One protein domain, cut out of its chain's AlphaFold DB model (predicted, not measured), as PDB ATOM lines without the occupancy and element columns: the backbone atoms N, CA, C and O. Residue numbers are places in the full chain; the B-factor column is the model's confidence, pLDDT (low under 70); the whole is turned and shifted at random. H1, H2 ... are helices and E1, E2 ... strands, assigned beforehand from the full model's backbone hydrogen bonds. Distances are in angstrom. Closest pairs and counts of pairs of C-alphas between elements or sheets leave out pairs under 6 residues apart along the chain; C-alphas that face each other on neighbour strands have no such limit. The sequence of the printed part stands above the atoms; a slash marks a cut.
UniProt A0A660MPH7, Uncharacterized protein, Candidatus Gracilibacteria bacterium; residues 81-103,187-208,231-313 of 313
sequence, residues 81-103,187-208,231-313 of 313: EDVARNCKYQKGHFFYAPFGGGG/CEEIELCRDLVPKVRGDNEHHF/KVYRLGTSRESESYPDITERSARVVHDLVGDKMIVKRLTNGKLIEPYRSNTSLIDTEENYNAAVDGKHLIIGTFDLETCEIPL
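AT A GLANCE: This is residues 81 to 103, 187 to 208 and 231 to 313 of the 313 residues of an uncharacterized protein of Candidatus Gracilibacteria bacterium (UniProt A0A660MPH7). A long, strongly twisted sheet of four strands curls round one short helix, H1. The second helix, H2, sits beyond one end of this sheet, where E6 ends and E7 begins, while the short strands E2 and E3 lie toward the other end and E4 runs close to E6. The printed part has 128 residues, with two named helices and seven named strands in the order E1, H1, E2, E3, E4, E5, E6, H2, E7; the sheet's order is E1, E7, E6, E5, all antiparallel, and the class is mixed, helices and strands. The whole is only just compact, close to loose, with a radius of gyration of the C-alphas of 16.6 A, and it spans 52 by 27 by 21 A.

IN THESE COORDINATES: Begin with the sheet: find C-alpha 85 at (17.237, 39.553, 3.663), from which E1, residues 85 to 95, runs 29.3 A. E7, residues 300 to 312, runs 35.8 A and ends with C-alpha 312 at (24.477, 42.820, 0.752). E6, residues 262 to 273, is 33.6 A long, and E5, residues 254 to 258, is 12.1 A long. Look for H1 at residues 190 to 196, beginning with C-alpha 190 at (14.772, 21.389, -13.617), and for H2 at residues 287 to 294. The short strands are E2, residues 201 to 203, E3, residues 231 to 234, and E4, residues 248 to 250.

HOW THE PARTS SIT: Start at edge strand E1, antiparallel to E7 at 159 degrees, with N 90 and O 306 3.0 A apart, within hydrogen-bond range. E7 and E6 are antiparallel at 157 degrees, with N 267 and O 307 at 3.0 A. E6 and the other edge strand, E5, form a hairpin at 149 degrees, with N 256 and O 264 at 2.9 A. H1 is on the sheet, and its closest C-alphas to E6 are those of Leu 196 and Arg 267, 6.5 A. H2 is not on the sheet. E2, E3 and E4 pair with no named strand, but the closest C-alphas of E4 and E6, Glu 249 and Gly 271, are 3.9 A apart. E3 and E5 are apart. In both helices every O i to N i+4 pair is within hydrogen-bond range.

THE WHOLE: The two farthest C-alphas, those of His 206 and Glu 287, are 52.5 A apart. Residues 104 to 186 are not printed, with 14.7 A between C-alphas 103 and 187, nor are residues 209 to 230, with 10.5 A between C-alphas 208 and 231. The links E3 to E4 and E6 to H2 are long. The mean pLDDT of the printed part is 90.8; residues 100 to 103 are under 70.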
ATOM      1  N   GLU A  81      22.542  33.334   7.841       88.75
ATOM      2  CA  GLU A  81      21.176  33.504   8.339       88.75
ATOM      3  C   GLU A  81      20.964  34.843   9.053       88.75
ATOM      4  O   GLU A  81      19.854  35.364   9.032       88.75
ATOM      5  N   ASP A  82      22.023  35.431   9.616       92.94
ATOM      6  CA  ASP A  82      21.943  36.701  10.347       92.94
ATOM      7  C   ASP A  82      21.924  37.915   9.401       92.94
ATOM      8  O   ASP A  82      21.615  39.036   9.809       92.94
ATOM      9  N   VAL A  83      22.281  37.710   8.128       94.44
ATOM     10  CA  VAL A  83      22.465  38.783   7.134       94.44
ATOM     11  C   VAL A  83      21.591  38.627   5.890       94.44
ATOM     12  O   VAL A  83      21.423  39.594   5.142       94.44
ATOM     13  N   ALA A  84      21.037  37.436   5.656       94.94
ATOM     14  CA  ALA A  84      20.125  37.176   4.553       94.94
ATOM     15  C   ALA A  84      18.830  37.983   4.721       94.94
ATOM     16  O   ALA A  84      18.181  37.957   5.766       94.94
ATOM     17  N   ARG A  85      18.435  38.703   3.670       96.75
ATOM     18  CA  ARG A  85      17.237  39.553   3.663       96.75
ATOM     19  C   ARG A  85      16.461  39.429   2.358       96.75
ATOM     20  O   ARG A  85      16.928  38.820   1.400       96.75
ATOM     21  N   ASN A  86      15.277  40.043   2.316       97.31
ATOM     22  CA  ASN A  86      14.422  40.105   1.123       97.31
ATOM     23  C   ASN A  86      14.086  38.720   0.539       97.31
ATOM     24  O   ASN A  86      14.095  38.528  -0.677       97.31
ATOM     25  N   CYS A  87      13.805  37.755   1.414       97.56
ATOM     26  CA  CYS A  87      13.593  36.370   1.023       97.56
ATOM     27  C   CYS A  87      12.271  36.160   0.270       97.56
ATOM     28  O   CYS A  87      11.230  36.708   0.637       97.56
ATOM     29  N   LYS A  88      12.318  35.335  -0.776       97.94
ATOM     30  CA  LYS A  88      11.178  34.896  -1.588       97.94
ATOM     31  C   LYS A  88      11.131  33.376  -1.631       97.94
ATOM     32  O   LYS A  88      12.169  32.727  -1.535       97.94
ATOM     33  N   TYR A  89       9.935  32.833  -1.823       97.81
ATOM     34  CA  TYR A  89       9.684  31.396  -1.793       97.81
ATOM     35  C   TYR A  89       9.034  30.942  -3.095       97.81
ATOM     36  O   TYR A  89       8.112  31.595  -3.590       97.81
ATOM     37  N   GLN A  90       9.510  29.824  -3.633       97.94
ATOM     38  CA  GLN A  90       8.931  29.144  -4.790       97.94
ATOM     39  C   GLN A  90       8.695  27.682  -4.427       97.94
ATOM     40  O   GLN A  90       9.565  27.065  -3.824       97.94
ATOM     41  N   LYS A  91       7.531  27.123  -4.759       97.62
ATOM     42  CA  LYS A  91       7.247  25.712  -4.468       97.62
ATOM     43  C   LYS A  91       7.931  24.810  -5.486       97.62
ATOM     44  O   LYS A  91       7.842  25.095  -6.675       97.62
ATOM     45  N   GLY A  92       8.516  23.720  -5.005       97.00
ATOM     46  CA  GLY A  92       9.037  22.631  -5.823       97.00
ATOM     47  C   GLY A  92       8.625  21.268  -5.279       97.00
ATOM     48  O   GLY A  92       8.054  21.157  -4.182       97.00
ATOM     49  N   HIS A  93       8.909  20.230  -6.056       96.69
ATOM     50  CA  HIS A  93       8.539  18.860  -5.730       96.69
ATOM     51  C   HIS A  93       9.762  17.958  -5.618       96.69
ATOM     52  O   HIS A  93      10.700  18.039  -6.409       96.69
ATOM     53  N   PHE A  94       9.716  17.070  -4.627       94.00
ATOM     54  CA  PHE A  94      10.643  15.952  -4.560       94.00
ATOM     55  C   PHE A  94      10.135  14.834  -5.451       94.00
ATOM     56  O   PHE A  94       8.984  14.412  -5.283       94.00
ATOM     57  N   PHE A  95      10.993  14.316  -6.324       91.25
ATOM     58  CA  PHE A  95      10.714  13.081  -7.044       91.25
ATOM     59  C   PHE A  95      11.520  11.914  -6.469       91.25
ATOM     60  O   PHE A  95      12.553  12.088  -5.820       91.25
ATOM     61  N   TYR A  96      11.023  10.705  -6.693       90.94
ATOM     62  CA  TYR A  96      11.707   9.479  -6.327       90.94
ATOM     63  C   TYR A  96      12.879   9.204  -7.274       90.94
ATOM     64  O   TYR A  96      12.678   8.876  -8.445       90.94
ATOM     65  N   ALA A  97      14.098   9.295  -6.747       86.19
ATOM     66  CA  ALA A  97      15.326   8.932  -7.443       86.19
ATOM     67  C   ALA A  97      15.993   7.755  -6.707       86.19
ATOM     68  O   ALA A  97      16.660   7.985  -5.697       86.19
ATOM     69  N   PRO A  98      15.842   6.501  -7.180       80.38
ATOM     70  CA  PRO A  98      16.455   5.338  -6.529       80.38
ATOM     71  C   PRO A  98      17.971   5.262  -6.750       80.38
ATOM     72  O   PRO A  98      18.667   4.480  -6.104       80.38
ATOM     73  N   PHE A  99      18.492   6.045  -7.693       75.06
ATOM     74  CA  PHE A  99      19.915   6.139  -7.961       75.06
ATOM     75  C   PHE A  99      20.499   7.237  -7.079       75.06
ATOM     76  O   PHE A  99      20.095   8.397  -7.173       75.06
ATOM     77  N   GLY A 100      21.452   6.867  -6.220       59.91
ATOM     78  CA  GLY A 100      22.250   7.849  -5.496       59.91
ATOM     79  C   GLY A 100      22.895   8.790  -6.506       59.91
ATOM     80  O   GLY A 100      23.505   8.313  -7.464       59.91
ATOM     81  N   GLY A 101      22.707  10.100  -6.320       55.06
ATOM     82  CA  GLY A 101      23.219  11.126  -7.218       55.06
ATOM     83  C   GLY A 101      24.687  10.865  -7.528       55.06
ATOM     84  O   GLY A 101      25.549  11.021  -6.665       55.06
ATOM     85  N   GLY A 102      24.952  10.436  -8.761       43.66
ATOM     86  CA  GLY A 102      26.287  10.224  -9.299       43.66
ATOM     87  C   GLY A 102      26.957  11.559  -9.581       43.66
ATOM     88  O   GLY A 102      27.338  11.831 -10.712       43.66
ATOM     89  N   GLY A 103      27.083  12.411  -8.565       44.16
ATOM     90  CA  GLY A 103      28.012  13.524  -8.608       44.16
ATOM     91  C   GLY A 103      29.395  12.916  -8.474       44.16
ATOM     92  O   GLY A 103      29.834  12.642  -7.358       44.16
ATOM     93  N   CYS A 187      14.966  16.766  -7.125       90.31
ATOM     94  CA  CYS A 187      14.011  17.819  -7.453       90.31
ATOM     95  C   CYS A 187      13.413  17.610  -8.852       90.31
ATOM     96  O   CYS A 187      14.111  17.217  -9.782       90.31
ATOM     97  N   GLU A 188      12.108  17.844  -8.994       92.25
ATOM     98  CA  GLU A 188      11.381  17.618 -10.248       92.25
ATOM     99  C   GLU A 188      11.600  18.755 -11.253       92.25
ATOM    100  O   GLU A 188      11.959  18.533 -12.410       92.25
ATOM    101  N   GLU A 189      11.386  19.999 -10.830       94.00
ATOM    102  CA  GLU A 189      11.416  21.155 -11.721       94.00
ATOM    103  C   GLU A 189      12.849  21.573 -12.057       94.00
ATOM    104  O   GLU A 189      13.468  22.299 -11.283       94.00
ATOM    105  N   ILE A 190      13.360  21.191 -13.234       90.25
ATOM    106  CA  ILE A 190      14.772  21.389 -13.617       90.25
ATOM    107  C   ILE A 190      15.325  22.799 -13.342       90.25
ATOM    108  O   ILE A 190      16.447  22.931 -12.856       90.25
ATOM    109  N   GLU A 191      14.539  23.853 -13.576       91.19
ATOM    110  CA  GLU A 191      14.943  25.234 -13.280       91.19
ATOM    111  C   GLU A 191      15.164  25.473 -11.773       91.19
ATOM    112  O   GLU A 191      16.155  26.083 -11.378       91.19
ATOM    113  N   LEU A 192      14.299  24.927 -10.910       93.06
ATOM    114  CA  LEU A 192      14.487  24.963  -9.455       93.06
ATOM    115  C   LEU A 192      15.619  24.032  -9.002       93.06
ATOM    116  O   LEU A 192      16.278  24.299  -7.999       93.06
ATOM    117  N   CYS A 193      15.867  22.942  -9.726       89.62
ATOM    118  CA  CYS A 193      16.928  22.004  -9.382       89.62
ATOM    119  C   CYS A 193      18.306  22.606  -9.666       89.62
ATOM    120  O   CYS A 193      19.195  22.540  -8.820       89.62
ATOM    121  N   ARG A 194      18.464  23.287 -10.810       88.94
ATOM    122  CA  ARG A 194      19.662  24.082 -11.137       88.94
ATOM    123  C   ARG A 194      19.955  25.126 -10.064       88.94
ATOM    124  O   ARG A 194      21.107  25.336  -9.701       88.94
ATOM    125  N   ASP A 195      18.910  25.731  -9.511       90.50
ATOM    126  CA  ASP A 195      19.011  26.711  -8.432       90.50
ATOM    127  C   ASP A 195      19.537  26.145  -7.102       90.50
ATOM    128  O   ASP A 195      20.039  26.909  -6.272       90.50
ATOM    129  N   LEU A 196      19.414  24.832  -6.894       87.12
ATOM    130  CA  LEU A 196      19.906  24.116  -5.715       87.12
ATOM    131  C   LEU A 196      21.329  23.574  -5.896       87.12
ATOM    132  O   LEU A 196      21.969  23.225  -4.904       87.12
ATOM    133  N   VAL A 197      21.849  23.532  -7.128       85.25
ATOM    134  CA  VAL A 197      23.249  23.177  -7.382       85.25
ATOM    135  C   VAL A 197      24.138  24.347  -6.949       85.25
ATOM    136  O   VAL A 197      23.993  25.458  -7.466       85.25
ATOM    137  N   PRO A 198      25.073  24.149  -6.003       77.19
ATOM    138  CA  PRO A 198      25.911  25.239  -5.533       77.19
ATOM    139  C   PRO A 198      26.859  25.724  -6.629       77.19
ATOM    140  O   PRO A 198      27.710  24.970  -7.112       77.19
ATOM    141  N   LYS A 199      26.795  27.022  -6.955       85.12
ATOM    142  CA  LYS A 199      27.934  27.677  -7.597       85.12
ATOM    143  C   LYS A 199      29.011  27.814  -6.537       85.12
ATOM    144  O   LYS A 199      28.813  28.489  -5.538       85.12
ATOM    145  N   VAL A 200      30.152  27.174  -6.746       83.81
ATOM    146  CA  VAL A 200      31.268  27.222  -5.788       83.81
ATOM    147  C   VAL A 200      32.169  28.435  -5.981       83.81
ATOM    148  O   VAL A 200      33.040  28.665  -5.157       83.81
ATOM    149  N   ARG A 201      32.032  29.164  -7.093       89.50
ATOM    150  CA  ARG A 201      32.793  30.377  -7.406       89.50
ATOM    151  C   ARG A 201      32.066  31.208  -8.453       89.50
ATOM    152  O   ARG A 201      31.275  30.665  -9.226       89.50
ATOM    153  N   GLY A 202      32.379  32.494  -8.507       90.62
ATOM    154  CA  GLY A 202      31.887  33.409  -9.530       90.62
ATOM    155  C   GLY A 202      32.336  34.837  -9.262       90.62
ATOM    156  O   GLY A 202      32.720  35.171  -8.141       90.62
ATOM    157  N   ASP A 203      32.290  35.675 -10.289       94.31
ATOM    158  CA  ASP A 203      32.618  37.091 -10.188       94.31
ATOM    159  C   ASP A 203      31.731  37.944 -11.096       94.31
ATOM    160  O   ASP A 203      31.142  37.455 -12.061       94.31
ATOM    161  N   ASN A 204      31.618  39.220 -10.746       94.56
ATOM    162  CA  ASN A 204      31.047  40.270 -11.577       94.56
ATOM    163  C   ASN A 204      32.009  41.475 -11.614       94.56
ATOM    164  O   ASN A 204      33.163  41.379 -11.201       94.56
ATOM    165  N   GLU A 205      31.556  42.628 -12.113       91.44
ATOM    166  CA  GLU A 205      32.398  43.831 -12.235       91.44
ATOM    167  C   GLU A 205      32.917  44.393 -10.896       91.44
ATOM    168  O   GLU A 205      33.837  45.213 -10.895       91.44
ATOM    169  N   HIS A 206      32.325  44.008  -9.762       92.38
ATOM    170  CA  HIS A 206      32.601  44.606  -8.450       92.38
ATOM    171  C   HIS A 206      33.084  43.597  -7.413       92.38
ATOM    172  O   HIS A 206      33.921  43.938  -6.578       92.38
ATOM    173  N   HIS A 207      32.574  42.369  -7.475       96.56
ATOM    174  CA  HIS A 207      32.768  41.361  -6.448       96.56
ATOM    175  C   HIS A 207      33.119  40.005  -7.040       96.56
ATOM    176  O   HIS A 207      32.716  39.667  -8.154       96.56
ATOM    177  N   PHE A 208      33.799  39.186  -6.248       95.31
ATOM    178  CA  PHE A 208      33.971  37.765  -6.524       95.31
ATOM    179  C   PHE A 208      33.774  36.940  -5.261       95.31
ATOM    180  O   PHE A 208      34.008  37.410  -4.148       95.31
ATOM    181  N   LYS A 231      35.461  38.953   3.228       90.62
ATOM    182  CA  LYS A 231      34.215  38.662   3.945       90.62
ATOM    183  C   LYS A 231      33.975  37.166   3.941       90.62
ATOM    184  O   LYS A 231      34.030  36.559   2.880       90.62
ATOM    185  N   VAL A 232      33.678  36.592   5.103       90.19
ATOM    186  CA  VAL A 232      33.465  35.149   5.240       90.19
ATOM    187  C   VAL A 232      32.087  34.867   5.812       90.19
ATOM    188  O   VAL A 232      31.671  35.478   6.799       90.19
ATOM    189  N   TYR A 233      31.386  33.929   5.177       91.19
ATOM    190  CA  TYR A 233      30.037  33.525   5.549       91.19
ATOM    191  C   TYR A 233      29.956  32.014   5.778       91.19
ATOM    192  O   TYR A 233      30.361  31.232   4.917       91.19
ATOM    193  N   ARG A 234      29.370  31.599   6.909       89.44
ATOM    194  CA  ARG A 234      28.935  30.209   7.141       89.44
ATOM    195  C   ARG A 234      27.597  29.967   6.464       89.44
ATOM    196  O   ARG A 234      26.637  30.685   6.742       89.44
ATOM    197  N   LEU A 235      27.519  28.919   5.647       86.38
ATOM    198  CA  LEU A 235      26.331  28.564   4.859       86.38
ATOM    199  C   LEU A 235      25.200  27.903   5.673       86.38
ATOM    200  O   LEU A 235      24.093  27.720   5.162       86.38
ATOM    201  N   GLY A 236      25.464  27.565   6.937       84.12
ATOM    202  CA  GLY A 236      24.567  26.767   7.772       84.12
ATOM    203  C   GLY A 236      24.660  25.271   7.459       84.12
ATOM    204  O   GLY A 236      25.489  24.839   6.663       84.12
ATOM    205  N   THR A 237      23.808  24.477   8.104       83.88
ATOM    206  CA  THR A 237      23.794  23.014   7.983       83.88
ATOM    207  C   THR A 237      22.487  22.513   7.377       83.88
ATOM    208  O   THR A 237      21.431  23.133   7.538       83.88
ATOM    209  N   SER A 238      22.566  21.382   6.674       87.44
ATOM    210  CA  SER A 238      21.387  20.650   6.213       87.44
ATOM    211  C   SER A 238      20.743  19.863   7.358       87.44
ATOM    212  O   SER A 238      21.399  19.493   8.334       87.44
ATOM    213  N   ARG A 239      19.443  19.609   7.226       91.38
ATOM    214  CA  ARG A 239      18.628  18.778   8.106       91.38
ATOM    215  C   ARG A 239      17.772  17.859   7.244       91.38
ATOM    216  O   ARG A 239      16.878  18.327   6.536       91.38
ATOM    217  N   GLU A 240      18.027  16.567   7.373       90.69
ATOM    218  CA  GLU A 240      17.249  15.503   6.743       90.69
ATOM    219  C   GLU A 240      16.057  15.097   7.620       90.69
ATOM    220  O   GLU A 240      16.034  15.357   8.827       90.69
ATOM    221  N   SER A 241      15.049  14.471   7.016       89.69
ATOM    222  CA  SER A 241      13.864  14.001   7.726       89.69
ATOM    223  C   SER A 241      14.166  12.758   8.557       89.69
ATOM    224  O   SER A 241      14.745  11.788   8.072       89.69
ATOM    225  N   GLU A 242      13.678  12.735   9.799       88.69
ATOM    226  CA  GLU A 242      13.789  11.564  10.683       88.69
ATOM    227  C   GLU A 242      13.006  10.352  10.150       88.69
ATOM    228  O   GLU A 242      13.368   9.206  10.407       88.69
ATOM    229  N   SER A 243      11.923  10.603   9.408       86.94
ATOM    230  CA  SER A 243      11.045   9.557   8.866       86.94
ATOM    231  C   SER A 243      11.575   8.909   7.586       86.94
ATOM    232  O   SER A 243      11.276   7.743   7.317       86.94
ATOM    233  N   TYR A 244      12.341   9.662   6.795       88.75
ATOM    234  CA  TYR A 244      12.927   9.211   5.538       88.75
ATOM    235  C   TYR A 244      14.187  10.047   5.249       88.75
ATOM    236  O   TYR A 244      14.053  11.178   4.776       88.75
ATOM    237  N   PRO A 245      15.397   9.521   5.534       84.62
ATOM    238  CA  PRO A 245      16.659  10.279   5.491       84.62
ATOM    239  C   PRO A 245      17.007  10.903   4.136       84.62
ATOM    240  O   PRO A 245      17.871  11.764   4.049       84.62
ATOM    241  N   ASP A 246      16.327  10.462   3.088       83.38
ATOM    242  CA  ASP A 246      16.498  10.917   1.719       83.38
ATOM    243  C   ASP A 246      15.672  12.169   1.376       83.38
ATOM    244  O   ASP A 246      15.822  12.706   0.277       83.38
ATOM    245  N   ILE A 247      14.806  12.628   2.291       89.44
ATOM    246  CA  ILE A 247      14.119  13.920   2.203       89.44
ATOM    247  C   ILE A 247      14.855  14.949   3.050       89.44
ATOM    248  O   ILE A 247      14.839  14.888   4.280       89.44
ATOM    249  N   THR A 248      15.372  15.975   2.388       90.94
ATOM    250  CA  THR A 248      15.904  17.163   3.050       90.94
ATOM    251  C   THR A 248      14.762  18.058   3.516       90.94
ATOM    252  O   THR A 248      13.997  18.581   2.712       90.94
ATOM    253  N   GLU A 249      14.627  18.276   4.824       94.12
ATOM    254  CA  GLU A 249      13.647  19.226   5.375       94.12
ATOM    255  C   GLU A 249      14.127  20.671   5.185       94.12
ATOM    256  O   GLU A 249      13.334  21.592   4.943       94.12
ATOM    257  N   ARG A 250      15.444  20.874   5.291       93.31
ATOM    258  CA  ARG A 250      16.119  22.157   5.086       93.31
ATOM    259  C   ARG A 250      17.554  21.917   4.643       93.31
ATOM    260  O   ARG A 250      18.285  21.240   5.350       93.31
ATOM    261  N   SER A 251      17.980  22.500   3.528       91.31
ATOM    262  CA  SER A 251      19.383  22.419   3.105       91.31
ATOM    263  C   SER A 251      20.214  23.555   3.712       91.31
ATOM    264  O   SER A 251      19.681  24.613   4.078       91.31
ATOM    265  N   ALA A 252      21.538  23.379   3.744       88.94
ATOM    266  CA  ALA A 252      22.459  24.510   3.813       88.94
ATOM    267  C   ALA A 252      22.186  25.503   2.665       88.94
ATOM    268  O   ALA A 252      21.592  25.154   1.635       88.94
ATOM    269  N   ARG A 253      22.603  26.759   2.844       90.62
ATOM    270  CA  ARG A 253      22.536  27.759   1.775       90.62
ATOM    271  C   ARG A 253      23.554  27.438   0.693       90.62
ATOM    272  O   ARG A 253      24.685  27.065   0.979       90.62
ATOM    273  N   VAL A 254      23.164  27.687  -0.544       89.00
ATOM    274  CA  VAL A 254      24.052  27.682  -1.698       89.00
ATOM    275  C   VAL A 254      24.123  29.084  -2.282       89.00
ATOM    276  O   VAL A 254      23.123  29.809  -2.295       89.00
ATOM    277  N   VAL A 255      25.303  29.486  -2.748       91.31
ATOM    278  CA  VAL A 255      25.428  30.711  -3.538       91.31
ATOM    279  C   VAL A 255      24.949  30.404  -4.943       91.31
ATOM    280  O   VAL A 255      25.390  29.442  -5.569       91.31
ATOM    281  N   HIS A 256      24.015  31.220  -5.415       90.56
ATOM    282  CA  HIS A 256      23.448  31.087  -6.743       90.56
ATOM    283  C   HIS A 256      24.010  32.131  -7.704       90.56
ATOM    284  O   HIS A 256      24.238  31.804  -8.863       90.56
ATOM    285  N   ASP A 257      24.223  33.380  -7.275       91.00
ATOM    286  CA  ASP A 257      24.754  34.411  -8.175       91.00
ATOM    287  C   ASP A 257      25.299  35.654  -7.464       91.00
ATOM    288  O   ASP A 257      25.012  35.877  -6.285       91.00
ATOM    289  N   LEU A 258      26.022  36.497  -8.209       94.44
ATOM    290  CA  LEU A 258      26.381  37.863  -7.815       94.44
ATOM    291  C   LEU A 258      25.680  38.884  -8.719       94.44
ATOM    292  O   LEU A 258      25.955  38.959  -9.913       94.44
ATOM    293  N   VAL A 259      24.826  39.733  -8.144       93.81
ATOM    294  CA  VAL A 259      24.042  40.736  -8.885       93.81
ATOM    295  C   VAL A 259      24.294  42.124  -8.303       93.81
ATOM    296  O   VAL A 259      23.740  42.479  -7.259       93.81
ATOM    297  N   GLY A 260      25.124  42.918  -8.988       93.56
ATOM    298  CA  GLY A 260      25.639  44.182  -8.449       93.56
ATOM    299  C   GLY A 260      26.366  43.949  -7.121       93.56
ATOM    300  O   GLY A 260      27.102  42.972  -6.992       93.56
ATOM    301  N   ASP A 261      26.074  44.779  -6.117       95.75
ATOM    302  CA  ASP A 261      26.651  44.691  -4.762       95.75
ATOM    303  C   ASP A 261      25.892  43.710  -3.851       95.75
ATOM    304  O   ASP A 261      25.619  43.971  -2.672       95.75
ATOM    305  N   LYS A 262      25.432  42.592  -4.416       95.94
ATOM    306  CA  LYS A 262      24.661  41.586  -3.685       95.94
ATOM    307  C   LYS A 262      25.028  40.178  -4.113       95.94
ATOM    308  O   LYS A 262      25.163  39.888  -5.298       95.94
ATOM    309  N   MET A 263      25.048  39.283  -3.135       95.94
ATOM    310  CA  MET A 263      25.090  37.842  -3.342       95.94
ATOM    311  C   MET A 263      23.687  37.254  -3.194       95.94
ATOM    312  O   MET A 263      22.993  37.509  -2.207       95.94
ATOM    313  N   ILE A 264      23.263  36.470  -4.179       96.00
ATOM    314  CA  ILE A 264      21.996  35.742  -4.165       96.00
ATOM    315  C   ILE A 264      22.255  34.350  -3.618       96.00
ATOM    316  O   ILE A 264      23.077  33.604  -4.153       96.00
ATOM    317  N   VAL A 265      21.527  33.992  -2.564       95.44
ATOM    318  CA  VAL A 265      21.648  32.684  -1.921       95.44
ATOM    319  C   VAL A 265      20.320  31.965  -1.889       95.44
ATOM    320  O   VAL A 265      19.268  32.568  -1.664       95.44
ATOM    321  N   LYS A 266      20.374  30.656  -2.098       95.38
ATOM    322  CA  LYS A 266      19.200  29.796  -2.176       95.38
ATOM    323  C   LYS A 266      19.328  28.643  -1.195       95.38
ATOM    324  O   LYS A 266      20.426  28.306  -0.765       95.38
ATOM    325  N   ARG A 267      18.201  28.079  -0.783       93.75
ATOM    326  CA  ARG A 267      18.150  26.787  -0.097       93.75
ATOM    327  C   ARG A 267      16.792  26.148  -0.268       93.75
ATOM    328  O   ARG A 267      15.798  26.840  -0.485       93.75
ATOM    329  N   LEU A 268      16.754  24.854  -0.025       94.69
ATOM    330  CA  LEU A 268      15.522  24.145   0.231       94.69
ATOM    331  C   LEU A 268      15.060  24.394   1.673       94.69
ATOM    332  O   LEU A 268      15.860  24.362   2.612       94.69
ATOM    333  N   THR A 269      13.765  24.620   1.867       95.38
ATOM    334  CA  THR A 269      13.124  24.634   3.183       95.38
ATOM    335  C   THR A 269      11.733  24.003   3.141       95.38
ATOM    336  O   THR A 269      11.192  23.740   2.070       95.38
ATOM    337  N   ASN A 270      11.151  23.745   4.315       96.06
ATOM    338  CA  ASN A 270       9.828  23.135   4.474       96.06
ATOM    339  C   ASN A 270       9.649  21.817   3.699       96.06
ATOM    340  O   ASN A 270       8.532  21.493   3.278       96.06
ATOM    341  N   GLY A 271      10.738  21.064   3.517       95.94
ATOM    342  CA  GLY A 271      10.709  19.778   2.841       95.94
ATOM    343  C   GLY A 271       9.862  18.773   3.612       95.94
ATOM    344  O   GLY A 271      10.015  18.618   4.823       95.94
ATOM    345  N   LYS A 272       8.918  18.125   2.927       95.69
ATOM    346  CA  LYS A 272       8.020  17.138   3.534       95.69
ATOM    347  C   LYS A 272       7.464  16.166   2.507       95.69
ATOM    348  O   LYS A 272       7.133  16.557   1.388       95.69
ATOM    349  N   LEU A 273       7.252  14.926   2.935       96.44
ATOM    350  CA  LEU A 273       6.524  13.928   2.156       96.44
ATOM    351  C   LEU A 273       5.060  14.334   1.957       96.44
ATOM    352  O   LEU A 273       4.467  15.007   2.812       96.44
ATOM    353  N   ILE A 274       4.461  13.904   0.851       96.25
ATOM    354  CA  ILE A 274       3.012  13.992   0.607       96.25
ATOM    355  C   ILE A 274       2.321  12.671   0.960       96.25
ATOM    356  O   ILE A 274       2.978  11.656   1.168       96.25
ATOM    357  N   GLU A 275       0.992  12.668   1.054       95.75
ATOM    358  CA  GLU A 275       0.250  11.405   1.151       95.75
ATOM    359  C   GLU A 275       0.330  10.629  -0.176       95.75
ATOM    360  O   GLU A 275       0.296  11.261  -1.233       95.75
ATOM    361  N   PRO A 276       0.401   9.285  -0.146       94.75
ATOM    362  CA  PRO A 276       0.332   8.417   1.038       94.75
ATOM    363  C   PRO A 276       1.684   8.190   1.745       94.75
ATOM    364  O   PRO A 276       1.729   7.575   2.810       94.75
ATOM    365  N   TYR A 277       2.788   8.678   1.175       95.50
ATOM    366  CA  TYR A 277       4.153   8.422   1.655       95.50
ATOM    367  C   TYR A 277       4.423   8.968   3.056       95.50
ATOM    368  O   TYR A 277       5.146   8.356   3.834       95.50
ATOM    369  N   ARG A 278       3.808  10.100   3.405       94.56
ATOM    370  CA  ARG A 278       3.905  10.690   4.743       94.56
ATOM    371  C   ARG A 278       3.341   9.763   5.818       94.56
ATOM    372  O   ARG A 278       3.945   9.635   6.878       94.56
ATOM    373  N   SER A 279       2.194   9.138   5.557       95.50
ATOM    374  CA  SER A 279       1.578   8.198   6.498       95.50
ATOM    375  C   SER A 279       2.262   6.832   6.498       95.50
ATOM    376  O   SER A 279       2.213   6.124   7.503       95.50
ATOM    377  N   ASN A 280       2.880   6.440   5.382       95.69
ATOM    378  CA  ASN A 280       3.585   5.171   5.261       95.69
ATOM    379  C   ASN A 280       4.761   5.267   4.276       95.69
ATOM    380  O   ASN A 280       4.594   5.088   3.068       95.69
ATOM    381  N   THR A 281       5.967   5.481   4.807       94.50
ATOM    382  CA  THR A 281       7.195   5.646   4.010       94.50
ATOM    383  C   THR A 281       7.610   4.375   3.267       94.50
ATOM    384  O   THR A 281       8.274   4.469   2.240       94.50
ATOM    385  N   SER A 282       7.145   3.192   3.693       93.56
ATOM    386  CA  SER A 282       7.407   1.926   2.979       93.56
ATOM    387  C   SER A 282       6.793   1.868   1.575       93.56
ATOM    388  O   SER A 282       7.150   1.001   0.783       93.56
ATOM    389  N   LEU A 283       5.886   2.797   1.255       94.75
ATOM    390  CA  LEU A 283       5.315   2.941  -0.080       94.75
ATOM    391  C   LEU A 283       6.259   3.634  -1.071       94.75
ATOM    392  O   LEU A 283       5.933   3.644  -2.252       94.75
ATOM    393  N   ILE A 284       7.373   4.231  -0.622       93.44
ATOM    394  CA  ILE A 284       8.331   4.939  -1.487       93.44
ATOM    395  C   ILE A 284       9.216   3.937  -2.240       93.44
ATOM    396  O   ILE A 284       9.234   3.945  -3.466       93.44
ATOM    397  N   ASP A 285       9.879   3.027  -1.525       92.25
ATOM    398  CA  ASP A 285      10.860   2.085  -2.089       92.25
ATOM    399  C   ASP A 285      10.239   0.750  -2.527       92.25
ATOM    400  O   ASP A 285      10.745  -0.335  -2.229       92.25
ATOM    401  N   THR A 286       9.095   0.807  -3.209       94.19
ATOM    402  CA  THR A 286       8.468  -0.392  -3.780       94.19
ATOM    403  C   THR A 286       9.150  -0.788  -5.087       94.19
ATOM    404  O   THR A 286       9.657   0.055  -5.825       94.19
ATOM    405  N   GLU A 287       9.107  -2.080  -5.424       94.06
ATOM    406  CA  GLU A 287       9.583  -2.574  -6.724       94.06
ATOM    407  C   GLU A 287       8.872  -1.870  -7.894       94.06
ATOM    408  O   GLU A 287       9.488  -1.561  -8.910       94.06
ATOM    409  N   GLU A 288       7.586  -1.548  -7.729       92.88
ATOM    410  CA  GLU A 288       6.815  -0.777  -8.704       92.88
ATOM    411  C   GLU A 288       7.405   0.621  -8.931       92.88
ATOM    412  O   GLU A 288       7.624   1.008 -10.080       92.88
ATOM    413  N   ASN A 289       7.710   1.359  -7.860       92.56
ATOM    414  CA  ASN A 289       8.280   2.703  -7.966       92.56
ATOM    415  C   ASN A 289       9.714   2.669  -8.494       92.56
ATOM    416  O   ASN A 289      10.090   3.523  -9.296       92.56
ATOM    417  N   TYR A 290      10.500   1.670  -8.085       91.44
ATOM    418  CA  TYR A 290      11.839   1.441  -8.620       91.44
ATOM    419  C   TYR A 290      11.797   1.227 -10.135       91.44
ATOM    420  O   TYR A 290      12.466   1.942 -10.876       91.44
ATOM    421  N   ASN A 291      10.953   0.304 -10.605       91.38
ATOM    422  CA  ASN A 291      10.796   0.030 -12.031       91.38
ATOM    423  C   ASN A 291      10.270   1.262 -12.784       91.38
ATOM    424  O   ASN A 291      10.763   1.576 -13.861       91.38
ATOM    425  N   ALA A 292       9.333   2.013 -12.197       89.12
ATOM    426  CA  ALA A 292       8.852   3.261 -12.783       89.12
ATOM    427  C   ALA A 292       9.980   4.293 -12.959       89.12
ATOM    428  O   ALA A 292      10.075   4.906 -14.021       89.12
ATOM    429  N   ALA A 293      10.848   4.459 -11.959       86.50
ATOM    430  CA  ALA A 293      11.981   5.376 -12.032       86.50
ATOM    431  C   ALA A 293      13.050   4.914 -13.038       86.50
ATOM    432  O   ALA A 293      13.591   5.738 -13.774       86.50
ATOM    433  N   VAL A 294      13.322   3.605 -13.124       85.69
ATOM    434  CA  VAL A 294      14.196   3.016 -14.159       85.69
ATOM    435  C   VAL A 294      13.643   3.287 -15.565       85.69
ATOM    436  O   VAL A 294      14.409   3.607 -16.471       85.69
ATOM    437  N   ASP A 295      12.320   3.240 -15.733       86.12
ATOM    438  CA  ASP A 295      11.621   3.567 -16.983       86.12
ATOM    439  C   ASP A 295      11.539   5.087 -17.261       86.12
ATOM    440  O   ASP A 295      10.868   5.515 -18.204       86.12
ATOM    441  N   GLY A 296      12.188   5.921 -16.441       80.19
ATOM    442  CA  GLY A 296      12.223   7.377 -16.596       80.19
ATOM    443  C   GLY A 296      10.945   8.092 -16.153       80.19
ATOM    444  O   GLY A 296      10.728   9.245 -16.520       80.19
ATOM    445  N   LYS A 297      10.066   7.437 -15.383       84.88
ATOM    446  CA  LYS A 297       8.891   8.098 -14.806       84.88
ATOM    447  C   LYS A 297       9.269   8.818 -13.526       84.88
ATOM    448  O   LYS A 297       9.820   8.230 -12.598       84.88
ATOM    449  N   HIS A 298       8.876  10.078 -13.454       85.31
ATOM    450  CA  HIS A 298       9.073  10.896 -12.276       85.31
ATOM    451  C   HIS A 298       7.894  10.715 -11.318       85.31
ATOM    452  O   HIS A 298       6.748  11.042 -11.634       85.31
ATOM    453  N   LEU A 299       8.171  10.149 -10.147       91.38
ATOM    454  CA  LEU A 299       7.176   9.943  -9.102       91.38
ATOM    455  C   LEU A 299       7.341  11.005  -8.022       91.38
ATOM    456  O   LEU A 299       8.327  10.988  -7.295       91.38
ATOM    457  N   ILE A 300       6.363  11.897  -7.880       94.81
ATOM    458  CA  ILE A 300       6.395  12.928  -6.840       94.81
ATOM    459  C   ILE A 300       6.106  12.293  -5.476       94.81
ATOM    460  O   ILE A 300       5.025  11.749  -5.253       94.81
ATOM    461  N   ILE A 301       7.054  12.413  -4.545       95.06
ATOM    462  CA  ILE A 301       6.963  11.850  -3.186       95.06
ATOM    463  C   ILE A 301       6.876  12.920  -2.098       95.06
ATOM    464  O   ILE A 301       6.510  12.634  -0.954       95.06
ATOM    465  N   GLY A 302       7.158  14.174  -2.442       95.75
ATOM    466  CA  GLY A 302       7.192  15.264  -1.482       95.75
ATOM    467  C   GLY A 302       7.135  16.645  -2.119       95.75
ATOM    468  O   GLY A 302       7.106  16.807  -3.335       95.75
ATOM    469  N   THR A 303       7.126  17.653  -1.257       97.25
ATOM    470  CA  THR A 303       7.139  19.073  -1.623       97.25
ATOM    471  C   THR A 303       8.177  19.810  -0.798       97.25
ATOM    472  O   THR A 303       8.398  19.440   0.358       97.25
ATOM    473  N   PHE A 304       8.698  20.904  -1.337       97.31
ATOM    474  CA  PHE A 304       9.534  21.856  -0.619       97.31
ATOM    475  C   PHE A 304       9.265  23.294  -1.079       97.31
ATOM    476  O   PHE A 304       8.607  23.527  -2.094       97.31
ATOM    477  N   ASP A 305       9.803  24.258  -0.334       97.75
ATOM    478  CA  ASP A 305       9.916  25.651  -0.755       97.75
ATOM    479  C   ASP A 305      11.393  25.980  -1.033       97.75
ATOM    480  O   ASP A 305      12.259  25.785  -0.180       97.75
ATOM    481  N   LEU A 306      11.700  26.503  -2.218       97.56
ATOM    482  CA  LEU A 306      12.981  27.121  -2.537       97.56
ATOM    483  C   LEU A 306      12.989  28.547  -1.983       97.56
ATOM    484  O   LEU A 306      12.302  29.433  -2.496       97.56
ATOM    485  N   GLU A 307      13.782  28.777  -0.944       97.62
ATOM    486  CA  GLU A 307      13.968  30.086  -0.333       97.62
ATOM    487  C   GLU A 307      15.150  30.812  -0.983       97.62
ATOM    488  O   GLU A 307      16.306  30.440  -0.784       97.62
ATOM    489  N   THR A 308      14.869  31.888  -1.715       97.62
ATOM    490  CA  THR A 308      15.871  32.769  -2.334       97.62
ATOM    491  C   THR A 308      15.987  34.060  -1.540       97.62
ATOM    492  O   THR A 308      14.991  34.761  -1.395       97.62
ATOM    493  N   CYS A 309      17.180  34.408  -1.064       97.75
ATOM    494  CA  CYS A 309      17.444  35.638  -0.317       97.75
ATOM    495  C   CYS A 309      18.621  36.416  -0.911       97.75
ATOM    496  O   CYS A 309      19.423  35.889  -1.682       97.75
ATOM    497  N   GLU A 310      18.737  37.675  -0.501       97.50
ATOM    498  CA  GLU A 310      19.834  38.569  -0.853       97.50
ATOM    499  C   GLU A 310      20.763  38.775   0.348       97.50
ATOM    500  O   GLU A 310      20.296  38.975   1.473       97.50
ATOM    501  N   ILE A 311      22.070  38.823   0.098       96.31
ATOM    502  CA  ILE A 311      23.088  39.250   1.059       96.31
ATOM    503  C   ILE A 311      23.786  40.482   0.486       96.31
ATOM    504  O   ILE A 311      24.350  40.401  -0.603       96.31
ATOM    505  N   PRO A 312      23.763  41.623   1.186       94.69
ATOM    506  CA  PRO A 312      24.477  42.820   0.752       94.69
ATOM    507  C   PRO A 312      25.984  42.633   0.894       94.69
ATOM    508  O   PRO A 312      26.446  42.161   1.941       94.69
ATOM    509  N   LEU A 313      26.717  43.033  -0.141       93.25
ATOM    510  CA  LEU A 313      28.175  43.035  -0.178       93.25
ATOM    511  C   LEU A 313      28.745  44.448  -0.038       93.25
ATOM    512  O   LEU A 313      27.998  45.388   0.297       93.25
TER     513      LEU A 313